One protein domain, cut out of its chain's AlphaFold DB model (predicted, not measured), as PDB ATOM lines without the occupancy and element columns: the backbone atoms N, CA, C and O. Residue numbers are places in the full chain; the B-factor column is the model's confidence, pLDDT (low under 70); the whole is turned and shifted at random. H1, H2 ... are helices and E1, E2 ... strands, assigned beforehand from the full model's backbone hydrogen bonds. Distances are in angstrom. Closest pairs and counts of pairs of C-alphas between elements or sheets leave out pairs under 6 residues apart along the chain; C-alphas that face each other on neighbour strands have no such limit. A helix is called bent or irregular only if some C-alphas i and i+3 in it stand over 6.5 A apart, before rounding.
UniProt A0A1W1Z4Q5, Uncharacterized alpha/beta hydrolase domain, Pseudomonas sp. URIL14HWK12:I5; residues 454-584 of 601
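AT A GLANCE: This is residues 454 to 584 of the 601 residues of the protein "Uncharacterized alpha/beta hydrolase domain" of Pseudomonas sp. URIL14HWK12:I5 (UniProt A0A1W1Z4Q5). What is the main shape? Two helices side by side, H2 and H3, cover one face of a twisted sheet of six strands, while the link of residues 515 to 524 arches over the other face. H1 is a small helix at one end of the body. How is it built along the printed part? The 131 residues hold E1 H1 H2 E2 E3 E4 H3 E5 E6, a mixed class, and the antiparallel sheet runs E2 E3 E1 E4 E6 E5. It is compact, with a radius of gyration of the C-alphas of 13.8 A and spans of 40 by 29 by 24 A.

IN THESE COORDINATES: Where does the first half run? E1, residues 454 to 458, begins with C-alpha 454 at (27.679, -25.967, -5.263). H1 is residues 465 to 469, H2 471 to 489, 26.6 A long, E2 498 to 501, and E3 507 to 514, 19.8 A. What follows? E4 is residues 525 to 531, 20.2 A, H3 537 to 556, 29.2 A, E5 564 to 570, 19.6 A, and E6 576 to 583, 20.9 A, ending with C-alpha 583 at (18.182, -10.803, -12.055). H3 is irregular: C-alphas 538 and 541 are 7.1 A apart.

HOW THE PARTS SIT: Which N and O atoms join the strands? Within hydrogen-bond range are N 456 and O 528 of E1 and E4, 2.8 A, N 455 and O 512 of E1 and E3, 2.7 A, and N 527 and O 581 of E4 and E6, 2.9 A. In the hairpins, N 498 and O 511 of E2 and E3 are 2.8 A apart, and N 567 and O 580 of E5 and E6 2.9 A. How do the helices stand? In two layers, helices on one face of a sheet, H2 has a height over the sheet of 8.4 A and H3 8.5 A. They touch, closest at the C-alphas of Ser 476 and Ala 552, 4.3 A, at a shallow tilt of 9 degrees, opposite ways. H1 is not on the sheet; it and H2 only just touch, only at the corner, with 3 pairs of C-alphas within 8 A, the closest Phe 466 and Glu 474, 5.8 A. Are the helix backbones complete? Every O i to N i+4 pair is within hydrogen-bond range in H1 and H2, and 14 of 16 in H3.

THE WHOLE: How large is it? The two C-alphas farthest apart, of Asp 468 and Ala 536, are 40.3 A apart. Is it continuous? The printed part has no cut, and no link is long. Where is confidence low? The mean pLDDT of the printed part is 77.1, with 36 residues under 70, among them 519 to 524 and 559 to 584.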
ATOM      1  N   ALA A 454      26.681 -26.898  -4.748       89.25
ATOM      2  CA  ALA A 454      27.679 -25.967  -5.263       89.25
ATOM      3  C   ALA A 454      26.961 -24.715  -5.766       89.25
ATOM      4  O   ALA A 454      26.002 -24.827  -6.528       89.25
ATOM      5  N   VAL A 455      27.393 -23.535  -5.336       89.75
ATOM      6  CA  VAL A 455      26.726 -22.267  -5.618       89.75
ATOM      7  C   VAL A 455      27.679 -21.315  -6.322       89.75
ATOM      8  O   VAL A 455      28.748 -21.022  -5.803       89.75
ATOM      9  N   VAL A 456      27.276 -20.815  -7.488       90.81
ATOM     10  CA  VAL A 456      27.916 -19.681  -8.160       90.81
ATOM     11  C   VAL A 456      27.107 -18.428  -7.877       90.81
ATOM     12  O   VAL A 456      25.904 -18.407  -8.139       90.81
ATOM     13  N   LYS A 457      27.766 -17.383  -7.381       88.44
ATOM     14  CA  LYS A 457      27.178 -16.059  -7.161       88.44
ATOM     15  C   LYS A 457      27.975 -15.011  -7.925       88.44
ATOM     16  O   LYS A 457      29.191 -14.965  -7.785       88.44
ATOM     17  N   ILE A 458      27.298 -14.165  -8.696       88.12
ATOM     18  CA  ILE A 458      27.901 -13.081  -9.485       88.12
ATOM     19  C   ILE A 458      27.189 -11.768  -9.154       88.12
ATOM     20  O   ILE A 458      25.958 -11.712  -9.211       88.12
ATOM     21  N   ASP A 459      27.956 -10.722  -8.846       84.25
ATOM     22  CA  ASP A 459      27.483  -9.350  -8.639       84.25
ATOM     23  C   ASP A 459      27.929  -8.452  -9.803       84.25
ATOM     24  O   ASP A 459      29.118  -8.206 -10.000       84.25
ATOM     25  N   SER A 460      26.967  -7.951 -10.581       76.81
ATOM     26  CA  SER A 460      27.229  -7.114 -11.756       76.81
ATOM     27  C   SER A 460      27.320  -5.614 -11.454       76.81
ATOM     28  O   SER A 460      27.521  -4.827 -12.374       76.81
ATOM     29  N   ARG A 461      27.142  -5.181 -10.196       72.56
ATOM     30  CA  ARG A 461      27.123  -3.749  -9.820       72.56
ATOM     31  C   ARG A 461      28.521  -3.156  -9.647       72.56
ATOM     32  O   ARG A 461      28.676  -1.939  -9.656       72.56
ATOM     33  N   SER A 462      29.531  -4.005  -9.475       61.50
ATOM     34  CA  SER A 462      30.920  -3.616  -9.202       61.50
ATOM     35  C   SER A 462      31.831  -3.643 -10.433       61.50
ATOM     36  O   SER A 462      33.013  -3.327 -10.310       61.50
ATOM     37  N   SER A 463      31.312  -3.997 -11.615       77.44
ATOM     38  CA  SER A 463      32.113  -4.144 -12.834       77.44
ATOM     39  C   SER A 463      31.464  -3.473 -14.042       77.44
ATOM     40  O   SER A 463      30.324  -3.766 -14.403       77.44
ATOM     41  N   SER A 464      32.227  -2.607 -14.716       79.50
ATOM     42  CA  SER A 464      31.806  -1.980 -15.974       79.50
ATOM     43  C   SER A 464      31.750  -2.969 -17.144       79.50
ATOM     44  O   SER A 464      31.051  -2.707 -18.120       79.50
ATOM     45  N   ALA A 465      32.412  -4.131 -17.039       80.69
ATOM     46  CA  ALA A 465      32.495  -5.117 -18.118       80.69
ATOM     47  C   ALA A 465      31.112  -5.639 -18.547       80.69
ATOM     48  O   ALA A 465      30.880  -5.870 -19.732       80.69
ATOM     49  N   PHE A 466      30.165  -5.751 -17.607       82.38
ATOM     50  CA  PHE A 466      28.784  -6.147 -17.905       82.38
ATOM     51  C   PHE A 466      28.052  -5.129 -18.790       82.38
ATOM     52  O   PHE A 466      27.232  -5.521 -19.620       82.38
ATOM     53  N   ALA A 467      28.342  -3.834 -18.634       77.31
ATOM     54  CA  ALA A 467      27.773  -2.779 -19.470       77.31
ATOM     55  C   ALA A 467      28.475  -2.694 -20.836       77.31
ATOM     56  O   ALA A 467      27.818  -2.477 -21.853       77.31
ATOM     57  N   ASP A 468      29.795  -2.898 -20.857       79.19
ATOM     58  CA  ASP A 468      30.621  -2.772 -22.062       79.19
ATOM     59  C   ASP A 468      30.420  -3.939 -23.047       79.19
ATOM     60  O   ASP A 468      30.364  -3.727 -24.259       79.19
ATOM     61  N   LEU A 469      30.309  -5.169 -22.532       82.12
ATOM     62  CA  LEU A 469      30.248  -6.402 -23.332       82.12
ATOM     63  C   LEU A 469      28.835  -6.992 -23.448       82.12
ATOM     64  O   LEU A 469      28.594  -7.853 -24.295       82.12
ATOM     65  N   GLY A 470      27.903  -6.522 -22.618       84.19
ATOM     66  CA  GLY A 470      26.557  -7.069 -22.487       84.19
ATOM     67  C   GLY A 470      26.453  -8.102 -21.362       84.19
ATOM     68  O   GLY A 470      27.319  -8.963 -21.189       84.19
ATOM     69  N   PHE A 471      25.358  -8.021 -20.601       84.44
ATOM     70  CA  PHE A 471      25.168  -8.786 -19.368       84.44
ATOM     71  C   PHE A 471      25.205 -10.302 -19.593       84.44
ATOM     72  O   PHE A 471      25.987 -10.991 -18.947       84.44
ATOM     73  N   GLU A 472      24.397 -10.835 -20.513       84.94
ATOM     74  CA  GLU A 472      24.301 -12.279 -20.756       84.94
ATOM     75  C   GLU A 472      25.601 -12.865 -21.328       84.94
ATOM     76  O   GLU A 472      25.952 -13.995 -20.988       84.94
ATOM     77  N   TYR A 473      26.356 -12.097 -22.125       87.50
ATOM     78  CA  TYR A 473      27.671 -12.526 -22.612       87.50
ATOM     79  C   TYR A 473      28.663 -12.669 -21.452       87.50
ATOM     80  O   TYR A 473      29.252 -13.737 -21.268       87.50
ATOM     81  N   GLU A 474      28.819 -11.620 -20.638       89.75
ATOM     82  CA  GLU A 474      29.810 -11.622 -19.559       89.75
ATOM     83  C   GLU A 474      29.421 -12.588 -18.432       89.75
ATOM     84  O   GLU A 474      30.252 -13.360 -17.955       89.75
ATOM     85  N   ALA A 475      28.136 -12.650 -18.076       88.75
ATOM     86  CA  ALA A 475      27.626 -13.629 -17.124       88.75
ATOM     87  C   ALA A 475      27.840 -15.071 -17.610       88.75
ATOM     88  O   ALA A 475      28.343 -15.900 -16.852       88.75
ATOM     89  N   SER A 476      27.519 -15.381 -18.874       91.00
ATOM     90  CA  SER A 476      27.761 -16.715 -19.443       91.00
ATOM     91  C   SER A 476      29.241 -17.090 -19.397       91.00
ATOM     92  O   SER A 476      29.567 -18.240 -19.102       91.00
ATOM     93  N   ARG A 477      30.142 -16.150 -19.697       93.94
ATOM     94  CA  ARG A 477      31.589 -16.385 -19.671       93.94
ATOM     95  C   ARG A 477      32.074 -16.702 -18.255       93.94
ATOM     96  O   ARG A 477      32.764 -17.697 -18.060       93.94
ATOM     97  N   ILE A 478      31.668 -15.905 -17.267       92.94
ATOM     98  CA  ILE A 478      32.046 -16.106 -15.859       92.94
ATOM     99  C   ILE A 478      31.524 -17.451 -15.329       92.94
ATOM    100  O   ILE A 478      32.222 -18.157 -14.602       92.94
ATOM    101  N   VAL A 479      30.312 -17.851 -15.717       92.25
ATOM    102  CA  VAL A 479      29.759 -19.164 -15.349       92.25
ATOM    103  C   VAL A 479      30.528 -20.308 -16.024       92.25
ATOM    104  O   VAL A 479      30.747 -21.349 -15.403       92.25
ATOM    105  N   ALA A 480      31.003 -20.125 -17.258       93.44
ATOM    106  CA  ALA A 480      31.882 -21.095 -17.910       93.44
ATOM    107  C   ALA A 480      33.253 -21.207 -17.205       93.44
ATOM    108  O   ALA A 480      33.771 -22.315 -17.054       93.44
ATOM    109  N   ASP A 481      33.803 -20.101 -16.693       92.19
ATOM    110  CA  ASP A 481      35.013 -20.126 -15.858       92.19
ATOM    111  C   ASP A 481      34.773 -20.891 -14.550       92.19
ATOM    112  O   ASP A 481      35.620 -21.680 -14.127       92.19
ATOM    113  N   ALA A 482      33.595 -20.731 -13.936       92.69
ATOM    114  CA  ALA A 482      33.205 -21.518 -12.770       92.69
ATOM    115  C   ALA A 482      33.125 -23.022 -13.088       92.69
ATOM    116  O   ALA A 482      33.557 -23.837 -12.273       92.69
ATOM    117  N   ALA A 483      32.653 -23.404 -14.283       92.12
ATOM    118  CA  ALA A 483      32.662 -24.798 -14.735       92.12
ATOM    119  C   ALA A 483      34.090 -25.363 -14.792       92.12
ATOM    120  O   ALA A 483      34.355 -26.453 -14.280       92.12
ATOM    121  N   MET A 484      35.030 -24.606 -15.368       90.44
ATOM    122  CA  MET A 484      36.444 -24.994 -15.426       90.44
ATOM    123  C   MET A 484      37.085 -25.058 -14.033       90.44
ATOM    124  O   MET A 484      37.837 -25.990 -13.744       90.44
ATOM    125  N   GLY A 485      36.754 -24.109 -13.153       85.81
ATOM    126  CA  GLY A 485      37.183 -24.110 -11.755       85.81
ATOM    127  C   GLY A 485      36.680 -25.338 -10.995       85.81
ATOM    128  O   GLY A 485      37.459 -25.995 -10.304       85.81
ATOM    129  N   ALA A 486      35.411 -25.708 -11.182       87.44
ATOM    130  CA  ALA A 486      34.829 -26.906 -10.585       87.44
ATOM    131  C   ALA A 486      35.505 -28.190 -11.090       87.44
ATOM    132  O   ALA A 486      35.839 -29.058 -10.287       87.44
ATOM    133  N   LEU A 487      35.777 -28.292 -12.398       88.06
ATOM    134  CA  LEU A 487      36.477 -29.441 -12.979       88.06
ATOM    135  C   LEU A 487      37.886 -29.622 -12.389       88.06
ATOM    136  O   LEU A 487      38.325 -30.751 -12.178       88.06
ATOM    137  N   ALA A 488      38.587 -28.518 -12.120       83.44
ATOM    138  CA  ALA A 488      39.949 -28.537 -11.594       83.44
ATOM    139  C   ALA A 488      40.031 -28.750 -10.073       83.44
ATOM    140  O   ALA A 488      41.043 -29.259  -9.593       83.44
ATOM    141  N   ARG A 489      39.009 -28.326  -9.314       80.44
ATOM    142  CA  ARG A 489      39.063 -28.256  -7.841       80.44
ATOM    143  C   ARG A 489      38.129 -29.227  -7.120       80.44
ATOM    144  O   ARG A 489      38.249 -29.355  -5.909       80.44
ATOM    145  N   ALA A 490      37.212 -29.904  -7.812       79.62
ATOM    146  CA  ALA A 490      36.311 -30.852  -7.163       79.62
ATOM    147  C   ALA A 490      37.053 -32.096  -6.608       79.62
ATOM    148  O   ALA A 490      38.029 -32.546  -7.216       79.62
ATOM    149  N   PRO A 491      36.576 -32.712  -5.506       81.62
ATOM    150  CA  PRO A 491      35.349 -32.388  -4.767       81.62
ATOM    151  C   PRO A 491      35.437 -31.031  -4.059       81.62
ATOM    152  O   PRO A 491      36.478 -30.686  -3.510       81.62
ATOM    153  N   LEU A 492      34.353 -30.251  -4.116       78.00
ATOM    154  CA  LEU A 492      34.342 -28.903  -3.545       78.00
ATOM    155  C   LEU A 492      34.221 -28.964  -2.020       78.00
ATOM    156  O   LEU A 492      33.406 -29.720  -1.486       78.00
ATOM    157  N   ASP A 493      35.004 -28.129  -1.341       71.19
ATOM    158  CA  ASP A 493      34.954 -27.936   0.107       71.19
ATOM    159  C   ASP A 493      34.231 -26.619   0.430       71.19
ATOM    160  O   ASP A 493      34.338 -25.633  -0.301       71.19
ATOM    161  N   ILE A 494      33.479 -26.611   1.528       68.69
ATOM    162  CA  ILE A 494      32.739 -25.439   2.013       68.69
ATOM    163  C   ILE A 494      33.695 -24.309   2.407       68.69
ATOM    164  O   ILE A 494      33.309 -23.143   2.387       68.69
ATOM    165  N   ASP A 495      34.942 -24.646   2.732       58.09
ATOM    166  CA  ASP A 495      35.933 -23.709   3.259       58.09
ATOM    167  C   ASP A 495      36.925 -23.156   2.207       58.09
ATOM    168  O   ASP A 495      37.842 -22.421   2.572       58.09
ATOM    169  N   ASP A 496      36.765 -23.466   0.912       66.06
ATOM    170  CA  ASP A 496      37.659 -22.983  -0.164       66.06
ATOM    171  C   ASP A 496      36.874 -22.427  -1.371       66.06
ATOM    172  O   ASP A 496      36.782 -23.078  -2.421       66.06
ATOM    173  N   PRO A 497      36.283 -21.221  -1.248       81.31
ATOM    174  CA  PRO A 497      35.570 -20.595  -2.352       81.31
ATOM    175  C   PRO A 497      36.529 -20.244  -3.500       81.31
ATOM    176  O   PRO A 497      37.617 -19.695  -3.308       81.31
ATOM    177  N   PHE A 498      36.121 -20.528  -4.735       83.31
ATOM    178  CA  PHE A 498      36.857 -20.133  -5.934       83.31
ATOM    179  C   PHE A 498      36.389 -18.756  -6.408       83.31
ATOM    180  O   PHE A 498      35.216 -18.574  -6.727       83.31
ATOM    181  N   MET A 499      37.311 -17.793  -6.446       88.00
ATOM    182  CA  MET A 499      37.026 -16.426  -6.886       88.00
ATOM    183  C   MET A 499      36.855 -16.380  -8.404       88.00
ATOM    184  O   MET A 499      37.669 -16.921  -9.151       88.00
ATOM    185  N   LEU A 500      35.795 -15.714  -8.851       87.38
ATOM    186  CA  LEU A 500      35.458 -15.538 -10.256       87.38
ATOM    187  C   LEU A 500      35.748 -14.101 -10.681       87.38
ATOM    188  O   LEU A 500      35.458 -13.156  -9.944       87.38
ATOM    189  N   HIS A 501      36.306 -13.949 -11.879       87.44
ATOM    190  CA  HIS A 501      36.819 -12.675 -12.368       87.44
ATOM    191  C   HIS A 501      36.110 -12.217 -13.643       87.44
ATOM    192  O   HIS A 501      35.764 -13.041 -14.491       87.44
ATOM    193  N   ASP A 502      35.935 -10.904 -13.792       85.75
ATOM    194  CA  ASP A 502      35.527 -10.287 -15.058       85.75
ATOM    195  C   ASP A 502      36.688 -10.265 -16.077       85.75
ATOM    196  O   ASP A 502      37.827 -10.625 -15.764       85.75
ATOM    197  N   THR A 503      36.430  -9.816 -17.309       85.56
ATOM    198  CA  THR A 503      37.481  -9.669 -18.339       85.56
ATOM    199  C   THR A 503      38.592  -8.682 -17.973       85.56
ATOM    200  O   THR A 503      39.667  -8.728 -18.570       85.56
ATOM    201  N   ASN A 504      38.350  -7.794 -17.009       79.50
ATOM    202  CA  ASN A 504      39.323  -6.822 -16.516       79.50
ATOM    203  C   ASN A 504      40.148  -7.375 -15.336       79.50
ATOM    204  O   ASN A 504      41.055  -6.698 -14.852       79.50
ATOM    205  N   GLY A 505      39.867  -8.604 -14.886       77.75
ATOM    206  CA  GLY A 505      40.534  -9.267 -13.768       77.75
ATOM    207  C   GLY A 505      39.974  -8.908 -12.388       77.75
ATOM    208  O   GLY A 505      40.506  -9.383 -11.382       77.75
ATOM    209  N   ASN A 506      38.905  -8.114 -12.298       78.75
ATOM    210  CA  ASN A 506      38.267  -7.794 -11.022       78.75
ATOM    211  C   ASN A 506      37.475  -8.995 -10.511       78.75
ATOM    212  O   ASN A 506      36.825  -9.684 -11.291       78.75
ATOM    213  N   VAL A 507      37.488  -9.221  -9.198       82.69
ATOM    214  CA  VAL A 507      36.645 -10.250  -8.574       82.69
ATOM    215  C   VAL A 507      35.192  -9.782  -8.605       82.69
ATOM    216  O   VAL A 507      34.860  -8.741  -8.040       82.69
ATOM    217  N   VAL A 508      34.330 -10.564  -9.247       84.62
ATOM    218  CA  VAL A 508      32.902 -10.253  -9.447       84.62
ATOM    219  C   VAL A 508      31.979 -11.355  -8.934       84.62
ATOM    220  O   VAL A 508      30.759 -11.220  -8.989       84.62
ATOM    221  N   GLY A 509      32.535 -12.453  -8.420       85.69
ATOM    222  CA  GLY A 509      31.740 -13.562  -7.919       85.69
ATOM    223  C   GLY A 509      32.550 -14.667  -7.260       85.69
ATOM    224  O   GLY A 509      33.779 -14.605  -7.197       85.69
ATOM    225  N   THR A 510      31.847 -15.696  -6.798       90.06
ATOM    226  CA  THR A 510      32.426 -16.890  -6.173       90.06
ATOM    227  C   THR A 510      31.730 -18.163  -6.645       90.06
ATOM    228  O   THR A 510      30.553 -18.142  -7.006       90.06
ATOM    229  N   LEU A 511      32.471 -19.272  -6.638       91.44
ATOM    230  CA  LEU A 511      31.963 -20.643  -6.629       91.44
ATOM    231  C   LEU A 511      32.234 -21.242  -5.242       91.44
ATOM    232  O   LEU A 511      33.392 -21.337  -4.836       91.44
ATOM    233  N   GLU A 512      31.189 -21.667  -4.538       88.25
ATOM    234  CA  GLU A 512      31.251 -22.105  -3.137       88.25
ATOM    235  C   GLU A 512      30.513 -23.432  -2.940       88.25
ATOM    236  O   GLU A 512      29.466 -23.662  -3.543       88.25
ATOM    237  N   ALA A 513      31.012 -24.305  -2.066       86.88
ATOM    238  CA  ALA A 513      30.237 -25.445  -1.583       86.88
ATOM    239  C   ALA A 513      29.424 -25.020  -0.347       86.88
ATOM    240  O   ALA A 513      29.948 -24.376   0.554       86.88
ATOM    241  N   VAL A 514      28.136 -25.371  -0.279       81.19
ATOM    242  CA  VAL A 514      27.244 -24.954   0.819       81.19
ATOM    243  C   VAL A 514      26.306 -26.073   1.290       81.19
ATOM    244  O   VAL A 514      25.976 -27.023   0.567       81.19
ATOM    245  N   HIS A 515      25.822 -25.961   2.530       77.12
ATOM    246  CA  HIS A 515      24.762 -26.829   3.076       77.12
ATOM    247  C   HIS A 515      23.351 -26.379   2.729       77.12
ATOM    248  O   HIS A 515      22.416 -27.172   2.691       77.12
ATOM    249  N   LYS A 516      23.176 -25.083   2.524       77.88
ATOM    250  CA  LYS A 516      21.885 -24.498   2.222       77.88
ATOM    251  C   LYS A 516      22.123 -23.432   1.181       77.88
ATOM    252  O   LYS A 516      22.984 -22.578   1.366       77.88
ATOM    253  N   VAL A 517      21.371 -23.505   0.091       75.06
ATOM    254  CA  VAL A 517      21.408 -22.461  -0.929       75.06
ATOM    255  C   VAL A 517      20.971 -21.148  -0.265       75.06
ATOM    256  O   VAL A 517      19.917 -21.133   0.385       75.06
ATOM    257  N   PRO A 518      21.768 -20.069  -0.364       70.62
ATOM    258  CA  PRO A 518      21.415 -18.789   0.234       70.62
ATOM    259  C   PRO A 518      20.102 -18.260  -0.354       70.62
ATOM    260  O   PRO A 518      19.773 -18.512  -1.516       70.62
ATOM    261  N   SER A 519      19.333 -17.524   0.454       65.88
ATOM    262  CA  SER A 519      18.144 -16.828  -0.037       65.88
ATOM    263  C   SER A 519      18.536 -15.785  -1.084       65.88
ATOM    264  O   SER A 519      19.527 -15.072  -0.929       65.88
ATOM    265  N   PHE A 520      17.751 -15.709  -2.157       63.47
ATOM    266  CA  PHE A 520      18.001 -14.818  -3.283       63.47
ATOM    267  C   PHE A 520      17.525 -13.399  -2.953       63.47
ATOM    268  O   PHE A 520      16.332 -13.119  -3.043       63.47
ATOM    269  N   ASP A 521      18.457 -12.528  -2.568       56.31
ATOM    270  CA  ASP A 521      18.210 -11.096  -2.350       56.31
ATOM    271  C   ASP A 521      19.278 -10.269  -3.083       56.31
ATOM    272  O   ASP A 521      20.144  -9.634  -2.484       56.31
ATOM    273  N   ILE A 522      19.306 -10.393  -4.414       56.50
ATOM    274  CA  ILE A 522      20.169  -9.580  -5.278       56.50
ATOM    275  C   ILE A 522      19.298  -8.731  -6.209       56.50
ATOM    276  O   ILE A 522      18.409  -9.249  -6.883       56.50
ATOM    277  N   GLU A 523      19.552  -7.421  -6.241       57.94
ATOM    278  CA  GLU A 523      18.898  -6.472  -7.162       57.94
ATOM    279  C   GLU A 523      19.211  -6.833  -8.621       57.94
ATOM    280  O   GLU A 523      18.359  -6.764  -9.504       57.94
ATOM    281  N   SER A 524      20.460  -7.245  -8.841       68.06
ATOM    282  CA  SER A 524      21.040  -7.614 -10.121       68.06
ATOM    283  C   SER A 524      22.178  -8.606  -9.918       68.06
ATOM    284  O   SER A 524      22.948  -8.466  -8.966       68.06
ATOM    285  N   GLY A 525      22.318  -9.561 -10.830       79.75
ATOM    286  CA  GLY A 525      23.375 -10.564 -10.821       79.75
ATOM    287  C   GLY A 525      22.858 -11.960 -11.160       79.75
ATOM    288  O   GLY A 525      21.744 -12.135 -11.664       79.75
ATOM    289  N   VAL A 526      23.683 -12.969 -10.878       82.25
ATOM    290  CA  VAL A 526      23.387 -14.378 -11.177       82.25
ATOM    291  C   VAL A 526      23.626 -15.234  -9.938       82.25
ATOM    292  O   VAL A 526      24.656 -15.101  -9.279       82.25
ATOM    293  N   LEU A 527      22.685 -16.134  -9.638       85.06
ATOM    294  CA  LEU A 527      22.851 -17.202  -8.654       85.06
ATOM    295  C   LEU A 527      22.564 -18.549  -9.324       85.06
ATOM    296  O   LEU A 527      21.469 -18.774  -9.839       85.06
ATOM    297  N   ILE A 528      23.523 -19.467  -9.292       86.75
ATOM    298  CA  ILE A 528      23.350 -20.848  -9.756       86.75
ATOM    299  C   ILE A 528      23.607 -21.756  -8.574       86.75
ATOM    300  O   ILE A 528      24.628 -21.608  -7.920       86.75
ATOM    301  N   ALA A 529      22.716 -22.701  -8.312       86.06
ATOM    302  CA  ALA A 529      22.905 -23.739  -7.313       86.06
ATOM    303  C   ALA A 529      22.787 -25.115  -7.969       86.06
ATOM    304  O   ALA A 529      21.811 -25.383  -8.664       86.06
ATOM    305  N   ILE A 530      23.763 -25.986  -7.736       86.25
ATOM    306  CA  ILE A 530      23.764 -27.377  -8.192       86.25
ATOM    307  C   ILE A 530      23.667 -28.284  -6.971       86.25
ATOM    308  O   ILE A 530      24.511 -28.177  -6.088       86.25
ATOM    309  N   ASP A 531      22.670 -29.167  -6.911       82.25
ATOM    310  CA  ASP A 531      22.519 -30.160  -5.839       82.25
ATOM    311  C   ASP A 531      23.532 -31.305  -6.017       82.25
ATOM    312  O   ASP A 531      23.607 -31.942  -7.068       82.25
ATOM    313  N   MET A 532      24.323 -31.562  -4.976       82.19
ATOM    314  CA  MET A 532      25.352 -32.600  -4.919       82.19
ATOM    315  C   MET A 532      25.026 -33.725  -3.925       82.19
ATOM    316  O   MET A 532      25.828 -34.649  -3.787       82.19
ATOM    317  N   GLN A 533      23.879 -33.698  -3.232       75.12
ATOM    318  CA  GLN A 533      23.540 -34.629  -2.138       75.12
ATOM    319  C   GLN A 533      23.579 -36.105  -2.551       75.12
ATOM    320  O   GLN A 533      23.795 -36.987  -1.718       75.12
ATOM    321  N   HIS A 534      23.369 -36.382  -3.837       74.50
ATOM    322  CA  HIS A 534      23.359 -37.732  -4.396       74.50
ATOM    323  C   HIS A 534      24.538 -38.013  -5.339       74.50
ATOM    324  O   HIS A 534      24.560 -39.046  -6.007       74.50
ATOM    325  N   VAL A 535      25.532 -37.122  -5.380       75.00
ATOM    326  CA  VAL A 535      26.693 -37.223  -6.270       75.00
ATOM    327  C   VAL A 535      27.909 -37.678  -5.474       75.00
ATOM    328  O   VAL A 535      28.368 -36.999  -4.556       75.00
ATOM    329  N   ALA A 536      28.463 -38.836  -5.839       73.12
ATOM    330  CA  ALA A 536      29.678 -39.347  -5.209       73.12
ATOM    331  C   ALA A 536      30.854 -38.358  -5.394       73.12
ATOM    332  O   ALA A 536      31.003 -37.830  -6.498       73.12
ATOM    333  N   PRO A 537      31.741 -38.156  -4.395       76.50
ATOM    334  CA  PRO A 537      32.844 -37.188  -4.481       76.50
ATOM    335  C   PRO A 537      33.711 -37.324  -5.742       76.50
ATOM    336  O   PRO A 537      34.040 -36.332  -6.380       76.50
ATOM    337  N   ALA A 538      34.008 -38.560  -6.161       76.56
ATOM    338  CA  ALA A 538      34.800 -38.837  -7.363       76.56
ATOM    339  C   ALA A 538      34.099 -38.455  -8.684       76.56
ATOM    340  O   ALA A 538      34.760 -38.326  -9.710       76.56
ATOM    341  N   ALA A 539      32.774 -38.284  -8.673       79.94
ATOM    342  CA  ALA A 539      31.977 -37.890  -9.834       79.94
ATOM    343  C   ALA A 539      31.638 -36.387  -9.848       79.94
ATOM    344  O   ALA A 539      31.153 -35.888 -10.865       79.94
ATOM    345  N   GLN A 540      31.904 -35.654  -8.756       85.06
ATOM    346  CA  GLN A 540      31.525 -34.242  -8.636       85.06
ATOM    347  C   GLN A 540      32.186 -33.358  -9.699       85.06
ATOM    348  O   GLN A 540      31.520 -32.480 -10.231       85.06
ATOM    349  N   ALA A 541      33.448 -33.608 -10.063       84.81
ATOM    350  CA  ALA A 541      34.169 -32.786 -11.042       84.81
ATOM    351  C   ALA A 541      33.457 -32.717 -12.402       84.81
ATOM    352  O   ALA A 541      33.181 -31.631 -12.907       84.81
ATOM    353  N   GLY A 542      33.112 -33.878 -12.969       83.88
ATOM    354  CA  GLY A 542      32.389 -33.952 -14.241       83.88
ATOM    355  C   GLY A 542      30.955 -33.441 -14.120       83.88
ATOM    356  O   GLY A 542      30.504 -32.661 -14.952       83.88
ATOM    357  N   PHE A 543      30.263 -33.810 -13.039       83.88
ATOM    358  CA  PHE A 543      28.877 -33.405 -12.809       83.88
ATOM    359  C   PHE A 543      28.710 -31.881 -12.696       83.88
ATOM    360  O   PHE A 543      27.818 -31.300 -13.313       83.88
ATOM    361  N   LEU A 544      29.588 -31.224 -11.936       88.31
ATOM    362  CA  LEU A 544      29.578 -29.771 -11.769       88.31
ATOM    363  C   LEU A 544      29.989 -29.048 -13.051       88.31
ATOM    364  O   LEU A 544      29.364 -28.048 -13.403       88.31
ATOM    365  N   TYR A 545      30.997 -29.561 -13.763       90.81
ATOM    366  CA  TYR A 545      31.403 -29.026 -15.062       90.81
ATOM    367  C   TYR A 545      30.226 -28.997 -16.043       90.81
ATOM    368  O   TYR A 545      29.915 -27.948 -16.609       90.81
ATOM    369  N   ASP A 546      29.522 -30.121 -16.190       85.81
ATOM    370  CA  ASP A 546      28.376 -30.218 -17.091       85.81
ATOM    371  C   ASP A 546      27.219 -29.315 -16.656       85.81
ATOM    372  O   ASP A 546      26.578 -28.687 -17.502       85.81
ATOM    373  N   GLY A 547      26.944 -29.227 -15.351       84.50
ATOM    374  CA  GLY A 547      25.874 -28.387 -14.819       84.50
ATOM    375  C   GLY A 547      26.123 -26.891 -15.034       84.50
ATOM    376  O   GLY A 547      25.246 -26.190 -15.543       84.50
ATOM    377  N   PHE A 548      27.326 -26.398 -14.724       90.00
ATOM    378  CA  PHE A 548      27.673 -24.991 -14.946       90.00
ATOM    379  C   PHE A 548      27.799 -24.653 -16.435       90.00
ATOM    380  O   PHE A 548      27.332 -23.594 -16.850       90.00
ATOM    381  N   ARG A 549      28.333 -25.556 -17.270       89.81
ATOM    382  CA  ARG A 549      28.388 -25.356 -18.729       89.81
ATOM    383  C   ARG A 549      26.990 -25.189 -19.331       89.81
ATOM    384  O   ARG A 549      26.772 -24.269 -20.112       89.81
ATOM    385  N   GLN A 550      26.038 -26.036 -18.944       85.00
ATOM    386  CA  GLN A 550      24.650 -25.924 -19.408       85.00
ATOM    387  C   GLN A 550      23.976 -24.639 -18.910       85.00
ATOM    388  O   GLN A 550      23.235 -24.004 -19.658       85.00
ATOM    389  N   ALA A 551      24.251 -24.220 -17.670       85.25
ATOM    390  CA  ALA A 551      23.752 -22.949 -17.157       85.25
ATOM    391  C   ALA A 551      24.324 -21.748 -17.935       85.25
ATOM    392  O   ALA A 551      23.580 -20.823 -18.251       85.25
ATOM    393  N   ALA A 552      25.609 -21.779 -18.307       89.38
ATOM    394  CA  ALA A 552      26.221 -20.762 -19.164       89.38
ATOM    395  C   ALA A 552      25.552 -20.701 -20.550       89.38
ATOM    396  O   ALA A 552      25.152 -19.626 -20.994       89.38
ATOM    397  N   GLU A 553      25.358 -21.849 -21.210       87.06
ATOM    398  CA  GLU A 553      24.672 -21.929 -22.511       87.06
ATOM    399  C   GLU A 553      23.249 -21.365 -22.448       87.06
ATOM    400  O   GLU A 553      22.828 -20.624 -23.339       87.06
ATOM    401  N   TRP A 554      22.530 -21.665 -21.365       83.00
ATOM    402  CA  TRP A 554      21.197 -21.129 -21.131       83.00
ATOM    403  C   TRP A 554      21.194 -19.603 -20.945       83.00
ATOM    404  O   TRP A 554      20.334 -18.930 -21.515       83.00
ATOM    405  N   ILE A 555      22.161 -19.043 -20.206       83.81
ATOM    406  CA  ILE A 555      22.305 -17.586 -20.038       83.81
ATOM    407  C   ILE A 555      22.593 -16.915 -21.390       83.81
ATOM    408  O   ILE A 555      21.938 -15.933 -21.731       83.81
ATOM    409  N   SER A 556      23.521 -17.465 -22.178       84.56
ATOM    410  CA  SER A 556      23.929 -16.913 -23.481       84.56
ATOM    411  C   SER A 556      22.798 -16.904 -24.520       84.56
ATOM    412  O   SER A 556      22.680 -15.975 -25.317       84.56
ATOM    413  N   GLY A 557      21.930 -17.921 -24.505       79.62
ATOM    414  CA  GLY A 557      20.804 -18.040 -25.437       79.62
ATOM    415  C   GLY A 557      19.577 -17.185 -25.094       79.62
ATOM    416  O   GLY A 557      18.553 -17.305 -25.774       79.62
ATOM    417  N   ARG A 558      19.624 -16.372 -24.031       71.62
ATOM    418  CA  ARG A 558      18.442 -15.692 -23.494       71.62
ATOM    419  C   ARG A 558      18.116 -14.386 -24.248       71.62
ATOM    420  O   ARG A 558      19.015 -13.585 -24.494       71.62
ATOM    421  N   PRO A 559      16.836 -14.125 -24.587       61.28
ATOM    422  CA  PRO A 559      16.405 -12.823 -25.094       61.28
ATOM    423  C   PRO A 559      16.539 -11.720 -24.035       61.28
ATOM    424  O   PRO A 559      16.363 -11.972 -22.843       61.28
ATOM    425  N   GLU A 560      16.751 -10.480 -24.474       56.06
ATOM    426  CA  GLU A 560      16.784  -9.315 -23.582       56.06
ATOM    427  C   GLU A 560      15.479  -9.109 -22.783       56.06
ATOM    428  O   GLU A 560      14.381  -9.464 -23.216       56.06
ATOM    429  N   GLY A 561      15.602  -8.467 -21.616       50.78
ATOM    430  CA  GLY A 561      14.470  -7.973 -20.819       50.78
ATOM    431  C   GLY A 561      13.775  -8.996 -19.910       50.78
ATOM    432  O   GLY A 561      12.926  -8.607 -19.109       50.78
ATOM    433  N   LEU A 562      14.130 -10.284 -19.973       55.81
ATOM    434  CA  LEU A 562      13.554 -11.311 -19.096       55.81
ATOM    435  C   LEU A 562      14.151 -11.209 -17.682       55.81
ATOM    436  O   LEU A 562      15.227 -11.730 -17.399       55.81
ATOM    437  N   LEU A 563      13.446 -10.489 -16.807       50.78
ATOM    438  CA  LEU A 563      13.985  -9.988 -15.541       50.78
ATOM    439  C   LEU A 563      14.109 -11.030 -14.417       50.78
ATOM    440  O   LEU A 563      14.961 -10.825 -13.559       50.78
ATOM    441  N   LYS A 564      13.312 -12.113 -14.382       53.94
ATOM    442  CA  LYS A 564      13.334 -13.119 -13.294       53.94
ATOM    443  C   LYS A 564      12.728 -14.461 -13.736       53.94
ATOM    444  O   LYS A 564      11.529 -14.649 -13.578       53.94
ATOM    445  N   ASP A 565      13.542 -15.412 -14.209       54.00
ATOM    446  CA  ASP A 565      13.099 -16.819 -14.337       54.00
ATOM    447  C   ASP A 565      14.075 -17.748 -13.617       54.00
ATOM    448  O   ASP A 565      15.289 -17.528 -13.655       54.00
ATOM    449  N   GLY A 566      13.525 -18.784 -12.979       58.59
ATOM    450  CA  GLY A 566      14.275 -19.943 -12.510       58.59
ATOM    451  C   GLY A 566      14.339 -21.001 -13.609       58.59
ATOM    452  O   GLY A 566      13.301 -21.372 -14.151       58.59
ATOM    453  N   TYR A 567      15.533 -21.489 -13.934       61.47
ATOM    454  CA  TYR A 567      15.726 -22.618 -14.846       61.47
ATOM    455  C   TYR A 567      16.165 -23.852 -14.066       61.47
ATOM    456  O   TYR A 567      17.098 -23.768 -13.263       61.47
ATOM    457  N   GLU A 568      15.481 -24.973 -14.297       64.12
ATOM    458  CA  GLU A 568      15.842 -26.280 -13.754       64.12
ATOM    459  C   GLU A 568      16.350 -27.194 -14.871       64.12
ATOM    460  O   GLU A 568      15.627 -27.470 -15.831       64.12
ATOM    461  N   LEU A 569      17.586 -27.682 -14.741       62.00
ATOM    462  CA  LEU A 569      18.109 -28.741 -15.606       62.00
ATOM    463  C   LEU A 569      17.834 -30.091 -14.958       62.00
ATOM    464  O   LEU A 569      18.250 -30.348 -13.825       62.00
ATOM    465  N   VAL A 570      17.143 -30.953 -15.696       57.03
ATOM    466  CA  VAL A 570      16.885 -32.333 -15.295       57.03
ATOM    467  C   VAL A 570      18.053 -33.193 -15.772       57.03
ATOM    468  O   VAL A 570      18.353 -33.226 -16.966       57.03
ATOM    469  N   GLY A 571      18.724 -33.872 -14.841       55.12
ATOM    470  CA  GLY A 571      19.807 -34.801 -15.152       55.12
ATOM    471  C   GLY A 571      19.332 -36.014 -15.961       55.12
ATOM    472  O   GLY A 571      18.136 -36.272 -16.100       55.12
ATOM    473  N   ALA A 572      20.276 -36.811 -16.474       50.25
ATOM    474  CA  ALA A 572      19.978 -38.032 -17.238       50.25
ATOM    475  C   ALA A 572      19.157 -39.083 -16.452       50.25
ATOM    476  O   ALA A 572      18.609 -40.012 -17.042       50.25
ATOM    477  N   ASP A 573      19.067 -38.936 -15.129       49.56
ATOM    478  CA  ASP A 573      18.300 -39.762 -14.195       49.56
ATOM    479  C   ASP A 573      16.879 -39.231 -13.907       49.56
ATOM    480  O   ASP A 573      16.139 -39.841 -13.133       49.56
ATOM    481  N   GLY A 574      16.476 -38.113 -14.520       46.56
ATOM    482  CA  GLY A 574      15.145 -37.532 -14.351       46.56
ATOM    483  C   GLY A 574      14.965 -36.668 -13.097       46.56
ATOM    484  O   GLY A 574      13.834 -36.270 -12.818       46.56
ATOM    485  N   LYS A 575      16.029 -36.357 -12.339       52.81
ATOM    486  CA  LYS A 575      15.971 -35.467 -11.164       52.81
ATOM    487  C   LYS A 575      16.541 -34.079 -11.488       52.81
ATOM    488  O   LYS A 575      17.570 -33.975 -12.152       52.81
ATOM    489  N   SER A 576      15.877 -33.011 -11.031       52.16
ATOM    490  CA  SER A 576      16.378 -31.630 -11.158       52.16
ATOM    491  C   SER A 576      17.684 -31.480 -10.370       52.16
ATOM    492  O   SER A 576      17.684 -31.676  -9.157       52.16
ATOM    493  N   SER A 577      18.788 -31.151 -11.044       62.00
ATOM    494  CA  SER A 577      20.120 -31.057 -10.425       62.00
ATOM    495  C   SER A 577      20.686 -29.643 -10.377       62.00
ATOM    496  O   SER A 577      21.553 -29.370  -9.552       62.00
ATOM    497  N   VAL A 578      20.202 -28.731 -11.221       62.72
ATOM    498  CA  VAL A 578      20.691 -27.347 -11.299       62.72
ATOM    499  C   VAL A 578      19.515 -26.395 -11.218       62.72
ATOM    500  O   VAL A 578      18.571 -26.539 -11.985       62.72
ATOM    501  N   ARG A 579      19.601 -25.393 -10.344       68.94
ATOM    502  CA  ARG A 579      18.691 -24.252 -10.272       68.94
ATOM    503  C   ARG A 579      19.462 -22.976 -10.587       68.94
ATOM    504  O   ARG A 579      20.339 -22.582  -9.823       68.94
ATOM    505  N   CYS A 580      19.126 -22.313 -11.687       67.00
ATOM    506  CA  CYS A 580      19.716 -21.028 -12.066       67.00
ATOM    507  C   CYS A 580      18.682 -19.907 -11.935       67.00
ATOM    508  O   CYS A 580      17.564 -20.043 -12.428       67.00
ATOM    509  N   VAL A 581      19.051 -18.810 -11.272       66.56
ATOM    510  CA  VAL A 581      18.247 -17.591 -11.139       66.56
ATOM    511  C   VAL A 581      19.081 -16.401 -11.606       66.56
ATOM    512  O   VAL A 581      20.216 -16.210 -11.169       66.56
ATOM    513  N   VAL A 582      18.503 -15.587 -12.488       66.44
ATOM    514  CA  VAL A 582      19.123 -14.374 -13.037       66.44
ATOM    515  C   VAL A 582      18.231 -13.182 -12.716       66.44
ATOM    516  O   VAL A 582      17.022 -13.257 -12.941       66.44
ATOM    517  N   ALA A 583      18.828 -12.101 -12.214       64.50
ATOM    518  CA  ALA A 583      18.182 -10.803 -12.055       64.50
ATOM    519  C   ALA A 583      18.952  -9.753 -12.873       64.50
ATOM    520  O   ALA A 583      20.132  -9.514 -12.620       64.50
ATOM    521  N   ARG A 584      18.298  -9.122 -13.857       62.34
ATOM    522  CA  ARG A 584      18.815  -7.895 -14.492       62.34
ATOM    523  C   ARG A 584      18.485  -6.683 -13.595       62.34
ATOM    524  O   ARG A 584      17.400  -6.672 -13.018       62.34
TER     525      ARG A 584